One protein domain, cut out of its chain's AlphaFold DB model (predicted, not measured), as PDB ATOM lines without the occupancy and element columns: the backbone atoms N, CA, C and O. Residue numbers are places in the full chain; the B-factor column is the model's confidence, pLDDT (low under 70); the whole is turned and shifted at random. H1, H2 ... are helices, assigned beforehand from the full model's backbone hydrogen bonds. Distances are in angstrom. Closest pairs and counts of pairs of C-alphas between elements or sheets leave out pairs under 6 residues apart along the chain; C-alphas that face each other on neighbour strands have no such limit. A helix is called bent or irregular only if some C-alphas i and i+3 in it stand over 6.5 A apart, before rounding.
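Overview. This is residues 2 to 113 of the 216 residues of an uncharacterized protein of Ruminococcus sp. AF43-11 (UniProt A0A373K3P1). Begin at Val 2 and you look along one very long helix, H1, bent yet nearly straight, whose residues 2 to 30 stick out alone as an arm; at its far end two shorter helices make a small three-helix head with it. There H2 folds back and H3 turns again to run the same way as H1, with few contacts between the three. The printed part has 112 residues, with three named helices in the order H1, H2, H3 and no named strand; the class is all helix. The whole is extended, with a radius of gyration of the C-alphas of 23.4 A and spans of 86 by 24 by 19 A, the length made by the arm.

Arrangement. Start with H1, residues 2 to 59, assigned by its hydrogen bonds as one helix but bent: C-alphas 44 and 47 are 6.7 A apart. Its arms, H1a, residues 2 to 44, and H1b, residues 47 to 59, stand at a shallow tilt of 16 degrees. H3, residues 92 to 113, touches H1a at a shallow tilt of 9 degrees, the same way, through residues 34 to 41 of H1a and 92 to 96 of H3 alone; the closest C-alphas, of Phe 38 and Leu 92, are 6.5 A apart. H1b and H3 are close but not clearly touching, with the closest C-alphas, of Leu 49 and Met 103, 6.8 A apart. H2, residues 66 to 84, is close to H3 but not clearly touching, with the closest C-alphas, of His 68 and Leu 102, 7.0 A apart; they run opposite ways at a tilt of 35.3 degrees, only just steep. H2 is only just apart from H1a, closest 8.4 A. In H1b, H2 and H3 every O i to N i+4 pair is within hydrogen-bond range; in H1a, 38 of 39 are.

Along the chain. Find C-alpha 2 at (120.010, 199.521, 141.546); from there H1a runs 63.7 A to C-alpha 44, and H1b covers 18.2 A. H2 runs 26.8 A from C-alpha 66 at (172.230, 150.287, 115.071). H3 runs 31.2 A to C-alpha 113 at (187.151, 156.537, 112.372).

Size, cuts and confidence. The two C-alphas farthest apart, of Val 2 and Asp 61, are 86.3 A apart. The printed part has no cut, and both links are short. Look for pLDDT under 70 at residues 2 to 4, 18 and 86 to 90.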
ATOM      1  N   VAL A   2     120.114 200.581 142.585       55.41
ATOM      2  CA  VAL A   2     120.010 199.521 141.546       55.41
ATOM      3  C   VAL A   2     120.912 199.744 140.310       55.41
ATOM      4  O   VAL A   2     121.376 198.787 139.704       55.41
ATOM      5  N   ASP A   3     121.219 200.998 139.961       66.12
ATOM      6  CA  ASP A   3     122.039 201.358 138.786       66.12
ATOM      7  C   ASP A   3     123.558 201.158 138.996       66.12
ATOM      8  O   ASP A   3     124.307 200.929 138.051       66.12
ATOM      9  N   LEU A   4     124.024 201.193 140.251       64.75
ATOM     10  CA  LEU A   4     125.448 201.024 140.567       64.75
ATOM     11  C   LEU A   4     125.875 199.549 140.492       64.75
ATOM     12  O   LEU A   4     126.961 199.255 140.007       64.75
ATOM     13  N   GLY A   5     125.001 198.628 140.919       73.69
ATOM     14  CA  GLY A   5     125.248 197.183 140.845       73.69
ATOM     15  C   GLY A   5     125.418 196.696 139.406       73.69
ATOM     16  O   GLY A   5     126.430 196.088 139.086       73.69
ATOM     17  N   LYS A   6     124.511 197.097 138.500       75.75
ATOM     18  CA  LYS A   6     124.616 196.773 137.064       75.75
ATOM     19  C   LYS A   6     125.898 197.304 136.416       75.75
ATOM     20  O   LYS A   6     126.485 196.636 135.575       75.75
ATOM     21  N   LYS A   7     126.347 198.502 136.807       74.62
ATOM     22  CA  LYS A   7     127.606 199.082 136.312       74.62
ATOM     23  C   LYS A   7     128.831 198.302 136.792       74.62
ATOM     24  O   LYS A   7     129.777 198.152 136.025       74.62
ATOM     25  N   ILE A   8     128.807 197.794 138.025       78.31
ATOM     26  CA  ILE A   8     129.878 196.954 138.579       78.31
ATOM     27  C   ILE A   8     129.915 195.588 137.886       78.31
ATOM     28  O   ILE A   8     130.998 195.122 137.541       78.31
ATOM     29  N   ASP A   9     128.761 194.971 137.634       79.25
ATOM     30  CA  ASP A   9     128.697 193.660 136.979       79.25
ATOM     31  C   ASP A   9     129.146 193.734 135.508       79.25
ATOM     32  O   ASP A   9     129.997 192.950 135.095       79.25
ATOM     33  N   ASN A  10     128.726 194.761 134.760       78.00
ATOM     34  CA  ASN A  10     129.233 195.001 133.402       78.00
ATOM     35  C   ASN A  10     130.753 195.250 133.373       78.00
ATOM     36  O   ASN A  10     131.441 194.831 132.443       78.00
ATOM     37  N   ALA A  11     131.298 195.946 134.378       72.31
ATOM     38  CA  ALA A  11     132.738 196.170 134.477       72.31
ATOM     39  C   ALA A  11     133.503 194.864 134.747       72.31
ATOM     40  O   ALA A  11     134.588 194.679 134.201       72.31
ATOM     41  N   ARG A  12     132.938 193.945 135.542       78.75
ATOM     42  CA  ARG A  12     133.512 192.610 135.779       78.75
ATOM     43  C   ARG A  12     133.527 191.767 134.509       78.75
ATOM     44  O   ARG A  12     134.577 191.238 134.171       78.75
ATOM     45  N   GLU A  13     132.423 191.731 133.763       76.81
ATOM     46  CA  GLU A  13     132.358 191.009 132.483       76.81
ATOM     47  C   GLU A  13     133.393 191.525 131.472       76.81
ATOM     48  O   GLU A  13     134.062 190.741 130.798       76.81
ATOM     49  N   LEU A  14     133.587 192.848 131.398       73.69
ATOM     50  CA  LEU A  14     134.627 193.460 130.566       73.69
ATOM     51  C   LEU A  14     136.043 193.083 131.025       73.69
ATOM     52  O   LEU A  14     136.898 192.807 130.184       73.69
ATOM     53  N   ILE A  15     136.301 193.057 132.336       80.12
ATOM     54  CA  ILE A  15     137.597 192.644 132.895       80.12
ATOM     55  C   ILE A  15     137.879 191.173 132.587       80.12
ATOM     56  O   ILE A  15     138.997 190.849 132.181       80.12
ATOM     57  N   ASP A  16     136.887 190.297 132.733       79.31
ATOM     58  CA  ASP A  16     137.021 188.869 132.445       79.31
ATOM     59  C   ASP A  16     137.275 188.638 130.951       79.31
ATOM     60  O   ASP A  16     138.219 187.933 130.589       79.31
ATOM     61  N   PHE A  17     136.530 189.323 130.077       71.12
ATOM     62  CA  PHE A  17     136.732 189.274 128.628       71.12
ATOM     63  C   PHE A  17     138.137 189.746 128.217       71.12
ATOM     64  O   PHE A  17     138.828 189.068 127.451       71.12
ATOM     65  N   VAL A  18     138.605 190.880 128.754       68.50
ATOM     66  CA  VAL A  18     139.957 191.405 128.486       68.50
ATOM     67  C   VAL A  18     141.038 190.470 129.037       68.50
ATOM     68  O   VAL A  18     142.053 190.236 128.371       68.50
ATOM     69  N   SER A  19     140.834 189.898 130.225       71.44
ATOM     70  CA  SER A  19     141.775 188.956 130.845       71.44
ATOM     71  C   SER A  19     141.887 187.664 130.037       71.44
ATOM     72  O   SER A  19     142.995 187.174 129.810       71.44
ATOM     73  N   GLN A  20     140.763 187.152 129.536       73.06
ATOM     74  CA  GLN A  20     140.718 185.968 128.684       73.06
ATOM     75  C   GLN A  20     141.383 186.231 127.327       73.06
ATOM     76  O   GLN A  20     142.265 185.472 126.930       73.06
ATOM     77  N   GLY A  21     141.091 187.368 126.684       70.50
ATOM     78  CA  GLY A  21     141.774 187.788 125.454       70.50
ATOM     79  C   GLY A  21     143.290 187.954 125.626       70.50
ATOM     80  O   GLY A  21     144.070 187.543 124.766       70.50
ATOM     81  N   THR A  22     143.731 188.482 126.771       74.56
ATOM     82  CA  THR A  22     145.161 188.611 127.110       74.56
ATOM     83  C   THR A  22     145.816 187.246 127.355       74.56
ATOM     84  O   THR A  22     146.958 187.026 126.951       74.56
ATOM     85  N   SER A  23     145.110 186.320 128.007       79.50
ATOM     86  CA  SER A  23     145.570 184.942 128.229       79.50
ATOM     87  C   SER A  23     145.741 184.189 126.906       79.50
ATOM     88  O   SER A  23     146.801 183.610 126.660       79.50
ATOM     89  N   ASP A  24     144.751 184.272 126.016       81.56
ATOM     90  CA  ASP A  24     144.784 183.635 124.696       81.56
ATOM     91  C   ASP A  24     145.920 184.184 123.827       81.56
ATOM     92  O   ASP A  24     146.602 183.429 123.129       81.56
ATOM     93  N   GLN A  25     146.167 185.495 123.893       80.94
ATOM     94  CA  GLN A  25     147.278 186.131 123.192       80.94
ATOM     95  C   GLN A  25     148.635 185.631 123.709       80.94
ATOM     96  O   GLN A  25     149.472 185.202 122.913       80.94
ATOM     97  N   LYS A  26     148.831 185.584 125.034       83.19
ATOM     98  CA  LYS A  26     150.057 185.041 125.647       83.19
ATOM     99  C   LYS A  26     150.290 183.575 125.279       83.19
ATOM    100  O   LYS A  26     151.424 183.177 125.019       83.19
ATOM    101  N   GLN A  27     149.232 182.762 125.228       80.75
ATOM    102  CA  GLN A  27     149.340 181.364 124.801       80.75
ATOM    103  C   GLN A  27     149.772 181.245 123.336       80.75
ATOM    104  O   GLN A  27     150.651 180.441 123.024       80.75
ATOM    105  N   LYS A  28     149.200 182.057 122.436       82.12
ATOM    106  CA  LYS A  28     149.593 182.084 121.017       82.12
ATOM    107  C   LYS A  28     151.056 182.492 120.836       82.12
ATOM    108  O   LYS A  28     151.767 181.852 120.063       82.12
ATOM    109  N   GLU A  29     151.511 183.511 121.562       84.75
ATOM    110  CA  GLU A  29     152.904 183.975 121.537       84.75
ATOM    111  C   GLU A  29     153.875 182.898 122.033       84.75
ATOM    112  O   GLU A  29     154.888 182.628 121.387       84.75
ATOM    113  N   GLU A  30     153.543 182.217 123.131       82.94
ATOM    114  CA  GLU A  30     154.375 181.141 123.676       82.94
ATOM    115  C   GLU A  30     154.453 179.930 122.733       82.94
ATOM    116  O   GLU A  30     155.520 179.330 122.571       82.94
ATOM    117  N   ILE A  31     153.349 179.584 122.062       78.88
ATOM    118  CA  ILE A  31     153.334 178.546 121.024       78.88
ATOM    119  C   ILE A  31     154.219 178.959 119.845       78.88
ATOM    120  O   ILE A  31     155.069 178.178 119.421       78.88
ATOM    121  N   ALA A  32     154.075 180.188 119.341       81.44
ATOM    122  CA  ALA A  32     154.901 180.691 118.243       81.44
ATOM    123  C   ALA A  32     156.398 180.661 118.601       81.44
ATOM    124  O   ALA A  32     157.218 180.192 117.810       81.44
ATOM    125  N   ARG A  33     156.751 181.069 119.826       85.31
ATOM    126  CA  ARG A  33     158.123 181.014 120.341       85.31
ATOM    127  C   ARG A  33     158.670 179.586 120.357       85.31
ATOM    128  O   ARG A  33     159.768 179.352 119.856       85.31
ATOM    129  N   LYS A  34     157.913 178.623 120.894       82.00
ATOM    130  CA  LYS A  34     158.313 177.202 120.921       82.00
ATOM    131  C   LYS A  34     158.458 176.615 119.522       82.00
ATOM    132  O   LYS A  34     159.403 175.864 119.288       82.00
ATOM    133  N   ASN A  35     157.568 176.979 118.599       82.00
ATOM    134  CA  ASN A  35     157.654 176.554 117.206       82.00
ATOM    135  C   ASN A  35     158.948 177.051 116.565       82.00
ATOM    136  O   ASN A  35     159.678 176.254 115.984       82.00
ATOM    137  N   ASN A  36     159.256 178.340 116.713       86.06
ATOM    138  CA  ASN A  36     160.478 178.923 116.165       86.06
ATOM    139  C   ASN A  36     161.715 178.212 116.720       86.06
ATOM    140  O   ASN A  36     162.528 177.717 115.951       86.06
ATOM    141  N   MET A  37     161.789 178.023 118.042       86.69
ATOM    142  CA  MET A  37     162.903 177.292 118.653       86.69
ATOM    143  C   MET A  37     163.012 175.845 118.154       86.69
ATOM    144  O   MET A  37     164.119 175.332 117.997       86.69
ATOM    145  N   PHE A  38     161.886 175.167 117.923       85.75
ATOM    146  CA  PHE A  38     161.883 173.834 117.328       85.75
ATOM    147  C   PHE A  38     162.462 173.853 115.910       85.75
ATOM    148  O   PHE A  38     163.344 173.046 115.619       85.75
ATOM    149  N   PHE A  39     162.011 174.775 115.054       86.00
ATOM    150  CA  PHE A  39     162.510 174.901 113.684       86.00
ATOM    151  C   PHE A  39     163.990 175.281 113.638       86.00
ATOM    152  O   PHE A  39     164.717 174.728 112.814       86.00
ATOM    153  N   ASP A  40     164.464 176.119 114.561       89.75
ATOM    154  CA  ASP A  40     165.890 176.410 114.714       89.75
ATOM    155  C   ASP A  40     166.667 175.116 114.994       89.75
ATOM    156  O   ASP A  40     167.613 174.784 114.289       89.75
ATOM    157  N   LYS A  41     166.235 174.297 115.967       89.19
ATOM    158  CA  LYS A  41     166.922 173.022 116.272       89.19
ATOM    159  C   LYS A  41     166.805 171.995 115.151       89.19
ATOM    160  O   LYS A  41     167.743 171.232 114.917       89.19
ATOM    161  N   TYR A  42     165.682 171.979 114.448       88.50
ATOM    162  CA  TYR A  42     165.497 171.153 113.265       88.50
ATOM    163  C   TYR A  42     166.507 171.523 112.165       88.50
ATOM    164  O   TYR A  42     167.189 170.641 111.640       88.50
ATOM    165  N   ASN A  43     166.660 172.814 111.869       89.75
ATOM    166  CA  ASN A  43     167.554 173.308 110.822       89.75
ATOM    167  C   ASN A  43     169.036 173.253 111.214       89.75
ATOM    168  O   ASN A  43     169.865 172.898 110.379       89.75
ATOM    169  N   ASP A  44     169.365 173.550 112.471       90.81
ATOM    170  CA  ASP A  44     170.751 173.707 112.924       90.81
ATOM    171  C   ASP A  44     171.389 172.397 113.397       90.81
ATOM    172  O   ASP A  44     172.614 172.277 113.410       90.81
ATOM    173  N   LEU A  45     170.586 171.414 113.820       91.38
ATOM    174  CA  LEU A  45     171.089 170.161 114.395       91.38
ATOM    175  C   LEU A  45     170.586 168.941 113.630       91.38
ATOM    176  O   LEU A  45     171.386 168.129 113.164       91.38
ATOM    177  N   PHE A  46     169.268 168.800 113.477       91.88
ATOM    178  CA  PHE A  46     168.691 167.568 112.937       91.88
ATOM    179  C   PHE A  46     168.960 167.384 111.439       91.88
ATOM    180  O   PHE A  46     169.424 166.321 111.025       91.88
ATOM    181  N   LEU A  47     168.735 168.416 110.619       91.44
ATOM    182  CA  LEU A  47     169.044 168.354 109.189       91.44
ATOM    183  C   LEU A  47     170.543 168.129 108.919       91.44
ATOM    184  O   LEU A  47     170.862 167.238 108.125       91.44
ATOM    185  N   PRO A  48     171.482 168.856 109.561       93.88
ATOM    186  CA  PRO A  48     172.910 168.578 109.445       93.88
ATOM    187  C   PRO A  48     173.282 167.162 109.873       93.88
ATOM    188  O   PRO A  48     174.076 166.528 109.180       93.88
ATOM    189  N   LEU A  49     172.684 166.638 110.948       94.44
ATOM    190  CA  LEU A  49     172.883 165.256 111.382       94.44
ATOM    191  C   LEU A  49     172.499 164.272 110.270       94.44
ATOM    192  O   LEU A  49     173.335 163.468 109.864       94.44
ATOM    193  N   LEU A  50     171.278 164.363 109.731       93.81
ATOM    194  CA  LEU A  50     170.804 163.466 108.671       93.81
ATOM    195  C   LEU A  50     171.657 163.558 107.402       93.81
ATOM    196  O   LEU A  50     172.062 162.536 106.846       93.81
ATOM    197  N   ARG A  51     171.964 164.784 106.959       94.94
ATOM    198  CA  ARG A  51     172.796 165.029 105.772       94.94
ATOM    199  C   ARG A  51     174.196 164.450 105.941       94.94
ATOM    200  O   ARG A  51     174.689 163.801 105.023       94.94
ATOM    201  N   SER A  52     174.798 164.634 107.113       96.31
ATOM    202  CA  SER A  52     176.128 164.104 107.423       96.31
ATOM    203  C   SER A  52     176.124 162.581 107.479       96.31
ATOM    204  O   SER A  52     177.017 161.962 106.918       96.31
ATOM    205  N   CYS A  53     175.098 161.963 108.079       94.69
ATOM    206  CA  CYS A  53     174.956 160.503 108.106       94.69
ATOM    207  C   CYS A  53     174.855 159.926 106.689       94.69
ATOM    208  O   CYS A  53     175.506 158.934 106.369       94.69
ATOM    209  N   ASN A  54     174.064 160.566 105.824       93.50
ATOM    210  CA  ASN A  54     173.920 160.138 104.436       93.50
ATOM    211  C   ASN A  54     175.214 160.334 103.631       93.50
ATOM    212  O   ASN A  54     175.611 159.449 102.877       93.50
ATOM    213  N   ALA A  55     175.889 161.473 103.808       96.31
ATOM    214  CA  ALA A  55     177.171 161.739 103.166       96.31
ATOM    215  C   ALA A  55     178.244 160.743 103.630       96.31
ATOM    216  O   ALA A  55     178.944 160.174 102.798       96.31
ATOM    217  N   ALA A  56     178.317 160.464 104.934       96.12
ATOM    218  CA  ALA A  56     179.239 159.485 105.490       96.12
ATOM    219  C   ALA A  56     179.024 158.115 104.840       96.12
ATOM    220  O   ALA A  56     179.954 157.588 104.252       96.12
ATOM    221  N   LYS A  57     177.779 157.620 104.806       93.31
ATOM    222  CA  LYS A  57     177.427 156.344 104.163       93.31
ATOM    223  C   LYS A  57     177.753 156.290 102.663       93.31
ATOM    224  O   LYS A  57     178.019 155.220 102.129       93.31
ATOM    225  N   LYS A  58     177.646 157.418 101.955       95.62
ATOM    226  CA  LYS A  58     177.850 157.485 100.498       95.62
ATOM    227  C   LYS A  58     179.328 157.502 100.104       95.62
ATOM    228  O   LYS A  58     179.672 156.975  99.051       95.62
ATOM    229  N   TYR A  59     180.173 158.159 100.896       96.56
ATOM    230  CA  TYR A  59     181.564 158.456 100.529       96.56
ATOM    231  C   TYR A  59     182.605 157.727 101.386       96.56
ATOM    232  O   TYR A  59     183.793 157.753 101.058       96.56
ATOM    233  N   PHE A  60     182.175 157.107 102.482       95.81
ATOM    234  CA  PHE A  60     183.027 156.451 103.459       95.81
ATOM    235  C   PHE A  60     182.387 155.136 103.910       95.81
ATOM    236  O   PHE A  60     181.165 155.015 103.962       95.81
ATOM    237  N   ASP A  61     183.216 154.198 104.351       92.19
ATOM    238  CA  ASP A  61     182.775 152.948 104.982       92.19
ATOM    239  C   ASP A  61     182.463 153.159 106.477       92.19
ATOM    240  O   ASP A  61     182.721 152.308 107.327       92.19
ATOM    241  N   PHE A  62     181.945 154.342 106.826       94.94
ATOM    242  CA  PHE A  62     181.603 154.689 108.200       94.94
ATOM    243  C   PHE A  62     180.230 154.130 108.561       94.94
ATOM    244  O   PHE A  62     179.199 154.582 108.050       94.94
ATOM    245  N   GLU A  63     180.213 153.186 109.494       92.12
ATOM    246  CA  GLU A  63     178.985 152.586 109.997       92.12
ATOM    247  C   GLU A  63     178.518 153.251 111.291       92.12
ATOM    248  O   GLU A  63     179.235 153.346 112.288       92.12
ATOM    249  N   ILE A  64     177.261 153.693 111.291       92.81
ATOM    250  CA  ILE A  64     176.605 154.207 112.492       92.81
ATOM    251  C   ILE A  64     175.997 153.025 113.245       92.81
ATOM    252  O   ILE A  64     175.238 152.245 112.666       92.81
ATOM    253  N   ALA A  65     176.271 152.931 114.548       93.62
ATOM    254  CA  ALA A  65     175.729 151.872 115.393       93.62
ATOM    255  C   ALA A  65     174.194 151.786 115.300       93.62
ATOM    256  O   ALA A  65     173.487 152.803 115.298       93.62
ATOM    257  N   THR A  66     173.665 150.560 115.262       93.50
ATOM    258  CA  THR A  66     172.230 150.287 115.071       93.50
ATOM    259  C   THR A  66     171.353 150.990 116.106       93.50
ATOM    260  O   THR A  66     170.278 151.485 115.769       93.50
ATOM    261  N   GLU A  67     171.816 151.098 117.351       94.06
ATOM    262  CA  GLU A  67     171.123 151.831 118.416       94.06
ATOM    263  C   GLU A  67     170.957 153.328 118.105       94.06
ATOM    264  O   GLU A  67     169.880 153.892 118.311       94.06
ATOM    265  N   HIS A  68     171.974 153.974 117.529       93.88
ATOM    266  CA  HIS A  68     171.909 155.383 117.146       93.88
ATOM    267  C   HIS A  68     171.029 155.577 115.911       93.88
ATOM    268  O   HIS A  68     170.260 156.534 115.862       93.88
ATOM    269  N   ILE A  69     171.062 154.646 114.950       93.50
ATOM    270  CA  ILE A  69     170.136 154.643 113.807       93.50
ATOM    271  C   ILE A  69     168.686 154.549 114.296       93.50
ATOM    272  O   ILE A  69     167.836 155.318 113.846       93.50
ATOM    273  N   SER A  70     168.396 153.641 115.229       93.50
ATOM    274  CA  SER A  70     167.066 153.506 115.830       93.50
ATOM    275  C   SER A  70     166.628 154.796 116.523       93.50
ATOM    276  O   SER A  70     165.495 155.236 116.336       93.50
ATOM    277  N   LYS A  71     167.540 155.468 117.237       92.44
ATOM    278  CA  LYS A  71     167.245 156.760 117.867       92.44
ATOM    279  C   LYS A  71     166.999 157.876 116.847       92.44
ATOM    280  O   LYS A  71     166.089 158.680 117.034       92.44
ATOM    281  N   ILE A  72     167.764 157.923 115.756       93.06
ATOM    282  CA  ILE A  72     167.540 158.872 114.654       93.06
ATOM    283  C   ILE A  72     166.158 158.645 114.029       93.06
ATOM    284  O   ILE A  72     165.445 159.617 113.774       93.06
ATOM    285  N   LYS A  73     165.749 157.387 113.821       92.06
ATOM    286  CA  LYS A  73     164.410 157.042 113.316       92.06
ATOM    287  C   LYS A  73     163.309 157.500 114.271       92.06
ATOM    288  O   LYS A  73     162.411 158.209 113.840       92.06
ATOM    289  N   GLU A  74     163.439 157.212 115.566       90.69
ATOM    290  CA  GLU A  74     162.489 157.671 116.591       90.69
ATOM    291  C   GLU A  74     162.320 159.202 116.567       90.69
ATOM    292  O   GLU A  74     161.204 159.722 116.607       90.69
ATOM    293  N   ILE A  75     163.427 159.945 116.464       88.56
ATOM    294  CA  ILE A  75     163.392 161.409 116.365       88.56
ATOM    295  C   ILE A  75     162.735 161.855 115.051       88.56
ATOM    296  O   ILE A  75     161.927 162.781 115.074       88.56
ATOM    297  N   SER A  76     163.040 161.192 113.934       89.19
ATOM    298  CA  SER A  76     162.449 161.482 112.619       89.19
ATOM    299  C   SER A  76     160.932 161.309 112.635       89.19
ATOM    300  O   SER A  76     160.207 162.194 112.190       89.19
ATOM    301  N   ASP A  77     160.445 160.216 113.222       87.56
ATOM    302  CA  ASP A  77     159.014 159.937 113.345       87.56
ATOM    303  C   ASP A  77     158.315 160.988 114.212       87.56
ATOM    304  O   ASP A  77     157.217 161.445 113.890       87.56
ATOM    305  N   ASN A  78     158.961 161.418 115.299       82.75
ATOM    306  CA  ASN A  78     158.439 162.485 116.150       82.75
ATOM    307  C   ASN A  78     158.377 163.830 115.414       82.75
ATOM    308  O   ASN A  78     157.380 164.543 115.532       82.75
ATOM    309  N   VAL A  79     159.407 164.170 114.633       84.44
ATOM    310  CA  VAL A  79     159.418 165.377 113.793       84.44
ATOM    311  C   VAL A  79     158.294 165.321 112.758       84.44
ATOM    312  O   VAL A  79     157.524 166.276 112.663       84.44
ATOM    313  N   ASN A  80     158.138 164.200 112.048       83.38
ATOM    314  CA  ASN A  80     157.093 164.021 111.035       83.38
ATOM    315  C   ASN A  80     155.690 164.195 111.626       83.38
ATOM    316  O   ASN A  80     154.907 164.990 111.110       83.38
ATOM    317  N   LYS A  81     155.408 163.563 112.773       79.19
ATOM    318  CA  LYS A  81     154.133 163.739 113.489       79.19
ATOM    319  C   LYS A  81     153.854 165.204 113.826       79.19
ATOM    320  O   LYS A  81     152.720 165.656 113.696       79.19
ATOM    321  N   CYS A  82     154.872 165.962 114.233       75.62
ATOM    322  CA  CYS A  82     154.702 167.380 114.562       75.62
ATOM    323  C   CYS A  82     154.409 168.238 113.329       75.62
ATOM    324  O   CYS A  82     153.582 169.151 113.404       75.62
ATOM    325  N   MET A  83     155.047 167.930 112.195       76.62
ATOM    326  CA  MET A  83     154.774 168.603 110.923       76.62
ATOM    327  C   MET A  83     153.351 168.302 110.428       76.62
ATOM    328  O   MET A  83     152.617 169.222 110.070       76.62
ATOM    329  N   GLU A  84     152.931 167.033 110.464       75.81
ATOM    330  CA  GLU A  84     151.601 166.585 110.025       75.81
ATOM    331  C   GLU A  84     150.474 167.189 110.866       75.81
ATOM    332  O   GLU A  84     149.476 167.680 110.336       75.81
ATOM    333  N   GLN A  85     150.644 167.205 112.189       70.19
ATOM    334  CA  GLN A  85     149.634 167.712 113.117       70.19
ATOM    335  C   GLN A  85     149.557 169.245 113.145       70.19
ATOM    336  O   GLN A  85     148.678 169.790 113.817       70.19
ATOM    337  N   LYS A  86     150.462 169.953 112.443       67.31
ATOM    338  CA  LYS A  86     150.596 171.425 112.453       67.31
ATOM    339  C   LYS A  86     150.623 172.014 113.871       67.31
ATOM    340  O   LYS A  86     150.164 173.131 114.110       67.31
ATOM    341  N   ARG A  87     151.133 171.242 114.832       62.38
ATOM    342  CA  ARG A  87     151.217 171.590 116.250       62.38
ATOM    343  C   ARG A  87     152.575 171.133 116.755       62.38
ATOM    344  O   ARG A  87     152.869 169.942 116.736       62.38
ATOM    345  N   VAL A  88     153.389 172.059 117.252       61.22
ATOM    346  CA  VAL A  88     154.612 171.674 117.962       61.22
ATOM    347  C   VAL A  88     154.219 171.346 119.394       61.22
ATOM    348  O   VAL A  88     154.102 172.214 120.255       61.22
ATOM    349  N   VAL A  89     153.985 170.061 119.633       54.31
ATOM    350  CA  VAL A  89     153.868 169.485 120.980       54.31
ATOM    351  C   VAL A  89     155.055 168.554 121.215       54.31
ATOM    352  O   VAL A  89     154.928 167.451 121.738       54.31
ATOM    353  N   VAL A  90     156.247 168.974 120.790       59.00
ATOM    354  CA  VAL A  90     157.471 168.292 121.206       59.00
ATOM    355  C   VAL A  90     157.844 168.823 122.579       59.00
ATOM    356  O   VAL A  90     157.840 170.035 122.800       59.00
ATOM    357  N   LYS A  91     158.224 167.930 123.497       73.94
ATOM    358  CA  LYS A  91     159.060 168.308 124.643       73.94
ATOM    359  C   LYS A  91     160.393 168.813 124.083       73.94
ATOM    360  O   LYS A  91     161.309 168.018 123.870       73.94
ATOM    361  N   LEU A  92     160.452 170.102 123.746       77.19
ATOM    362  CA  LEU A  92     161.555 170.746 123.031       77.19
ATOM    363  C   LEU A  92     162.900 170.458 123.705       77.19
ATOM    364  O   LEU A  92     163.892 170.196 123.030       77.19
ATOM    365  N   GLU A  93     162.912 170.430 125.033       82.62
ATOM    366  CA  GLU A  93     164.078 170.122 125.854       82.62
ATOM    367  C   GLU A  93     164.571 168.691 125.615       82.62
ATOM    368  O   GLU A  93     165.769 168.467 125.449       82.62
ATOM    369  N   SER A  94     163.652 167.723 125.541       84.25
ATOM    370  CA  SER A  94     163.981 166.321 125.270       84.25
ATOM    371  C   SER A  94     164.472 166.131 123.837       84.25
ATOM    372  O   SER A  94     165.473 165.454 123.624       84.25
ATOM    373  N   PHE A  95     163.824 166.771 122.860       84.38
ATOM    374  CA  PHE A  95     164.266 166.754 121.464       84.38
ATOM    375  C   PHE A  95     165.680 167.312 121.315       84.38
ATOM    376  O   PHE A  95     166.559 166.646 120.772       84.38
ATOM    377  N   HIS A  96     165.921 168.496 121.874       88.06
ATOM    378  CA  HIS A  96     167.226 169.144 121.840       88.06
ATOM    379  C   HIS A  96     168.305 168.331 122.562       88.06
ATOM    380  O   HIS A  96     169.403 168.159 122.036       88.06
ATOM    381  N   SER A  97     167.997 167.799 123.748       90.62
ATOM    382  CA  SER A  97     168.927 166.967 124.522       90.62
ATOM    383  C   SER A  97     169.298 165.684 123.774       90.62
ATOM    384  O   SER A  97     170.483 165.380 123.625       90.62
ATOM    385  N   ASN A  98     168.309 164.984 123.208       90.44
ATOM    386  CA  ASN A  98     168.531 163.770 122.422       90.44
ATOM    387  C   ASN A  98     169.388 164.044 121.178       90.44
ATOM    388  O   ASN A  98     170.310 163.281 120.896       90.44
ATOM    389  N   LEU A  99     169.124 165.142 120.458       91.62
ATOM    390  CA  LEU A  99     169.920 165.542 119.294       91.62
ATOM    391  C   LEU A  99     171.364 165.867 119.663       91.62
ATOM    392  O   LEU A  99     172.283 165.389 119.002       91.62
ATOM    393  N   LYS A 100     171.575 166.652 120.726       92.94
ATOM    394  CA  LYS A 100     172.921 166.983 121.207       92.94
ATOM    395  C   LYS A 100     173.701 165.736 121.602       92.94
ATOM    396  O   LYS A 100     174.871 165.626 121.246       92.94
ATOM    397  N   ASN A 101     173.059 164.807 122.307       93.62
ATOM    398  CA  ASN A 101     173.692 163.556 122.706       93.62
ATOM    399  C   ASN A 101     174.107 162.729 121.477       93.62
ATOM    400  O   ASN A 101     175.271 162.358 121.349       93.62
ATOM    401  N   LEU A 102     173.194 162.535 120.518       94.44
ATOM    402  CA  LEU A 102     173.500 161.823 119.273       94.44
ATOM    403  C   LEU A 102     174.623 162.484 118.474       94.44
ATOM    404  O   LEU A 102     175.538 161.793 118.037       94.44
ATOM    405  N   MET A 103     174.582 163.809 118.297       94.19
ATOM    406  CA  MET A 103     175.648 164.531 117.600       94.19
ATOM    407  C   MET A 103     176.996 164.365 118.297       94.19
ATOM    408  O   MET A 103     177.997 164.176 117.617       94.19
ATOM    409  N   SER A 104     177.022 164.411 119.629       95.62
ATOM    410  CA  SER A 104     178.246 164.234 120.414       95.62
ATOM    411  C   SER A 104     178.841 162.838 120.223       95.62
ATOM    412  O   SER A 104     180.021 162.708 119.904       95.62
ATOM    413  N   ILE A 105     178.017 161.792 120.358       95.81
ATOM    414  CA  ILE A 105     178.466 160.400 120.210       95.81
ATOM    415  C   ILE A 105     178.940 160.132 118.777       95.81
ATOM    416  O   ILE A 105     180.046 159.637 118.577       95.81
ATOM    417  N   ILE A 106     178.143 160.511 117.774       96.50
ATOM    418  CA  ILE A 106     178.495 160.294 116.365       96.50
ATOM    419  C   ILE A 106     179.746 161.088 115.991       96.50
ATOM    420  O   ILE A 106     180.604 160.554 115.299       96.50
ATOM    421  N   SER A 107     179.894 162.325 116.477       97.12
ATOM    422  CA  SER A 107     181.100 163.123 116.242       97.12
ATOM    423  C   SER A 107     182.346 162.461 116.817       97.12
ATOM    424  O   SER A 107     183.386 162.494 116.170       97.12
ATOM    425  N   LYS A 108     182.262 161.863 118.010       96.94
ATOM    426  CA  LYS A 108     183.399 161.161 118.610       96.94
ATOM    427  C   LYS A 108     183.782 159.928 117.786       96.94
ATOM    428  O   LYS A 108     184.945 159.770 117.435       96.94
ATOM    429  N   ASN A 109     182.797 159.103 117.433       96.31
ATOM    430  CA  ASN A 109     183.026 157.909 116.617       96.31
ATOM    431  C   ASN A 109     183.582 158.278 115.232       96.31
ATOM    432  O   ASN A 109     184.429 157.575 114.692       96.31
ATOM    433  N   TRP A 110     183.112 159.391 114.665       97.88
ATOM    434  CA  TRP A 110     183.616 159.930 113.409       97.88
ATOM    435  C   TRP A 110     185.075 160.374 113.514       97.88
ATOM    436  O   TRP A 110     185.861 160.019 112.644       97.88
ATOM    437  N   ASP A 111     185.440 161.124 114.557       96.75
ATOM    438  CA  ASP A 111     186.814 161.591 114.762       96.75
ATOM    439  C   ASP A 111     187.790 160.395 114.819       96.75
ATOM    440  O   ASP A 111     188.789 160.386 114.101       96.75
ATOM    441  N   GLU A 112     187.453 159.353 115.590       96.00
ATOM    442  CA  GLU A 112     188.251 158.121 115.705       96.00
ATOM    443  C   GLU A 112     188.325 157.343 114.377       96.00
ATOM    444  O   GLU A 112     189.398 156.898 113.959       96.00
ATOM    445  N   TYR A 113     187.193 157.187 113.682       97.50
ATOM    446  CA  TYR A 113     187.151 156.537 112.372       97.50
ATOM    447  C   TYR A 113     188.005 157.289 111.350       97.50
ATOM    448  O   TYR A 113     188.829 156.692 110.658       97.50
TER     449      TYR A 113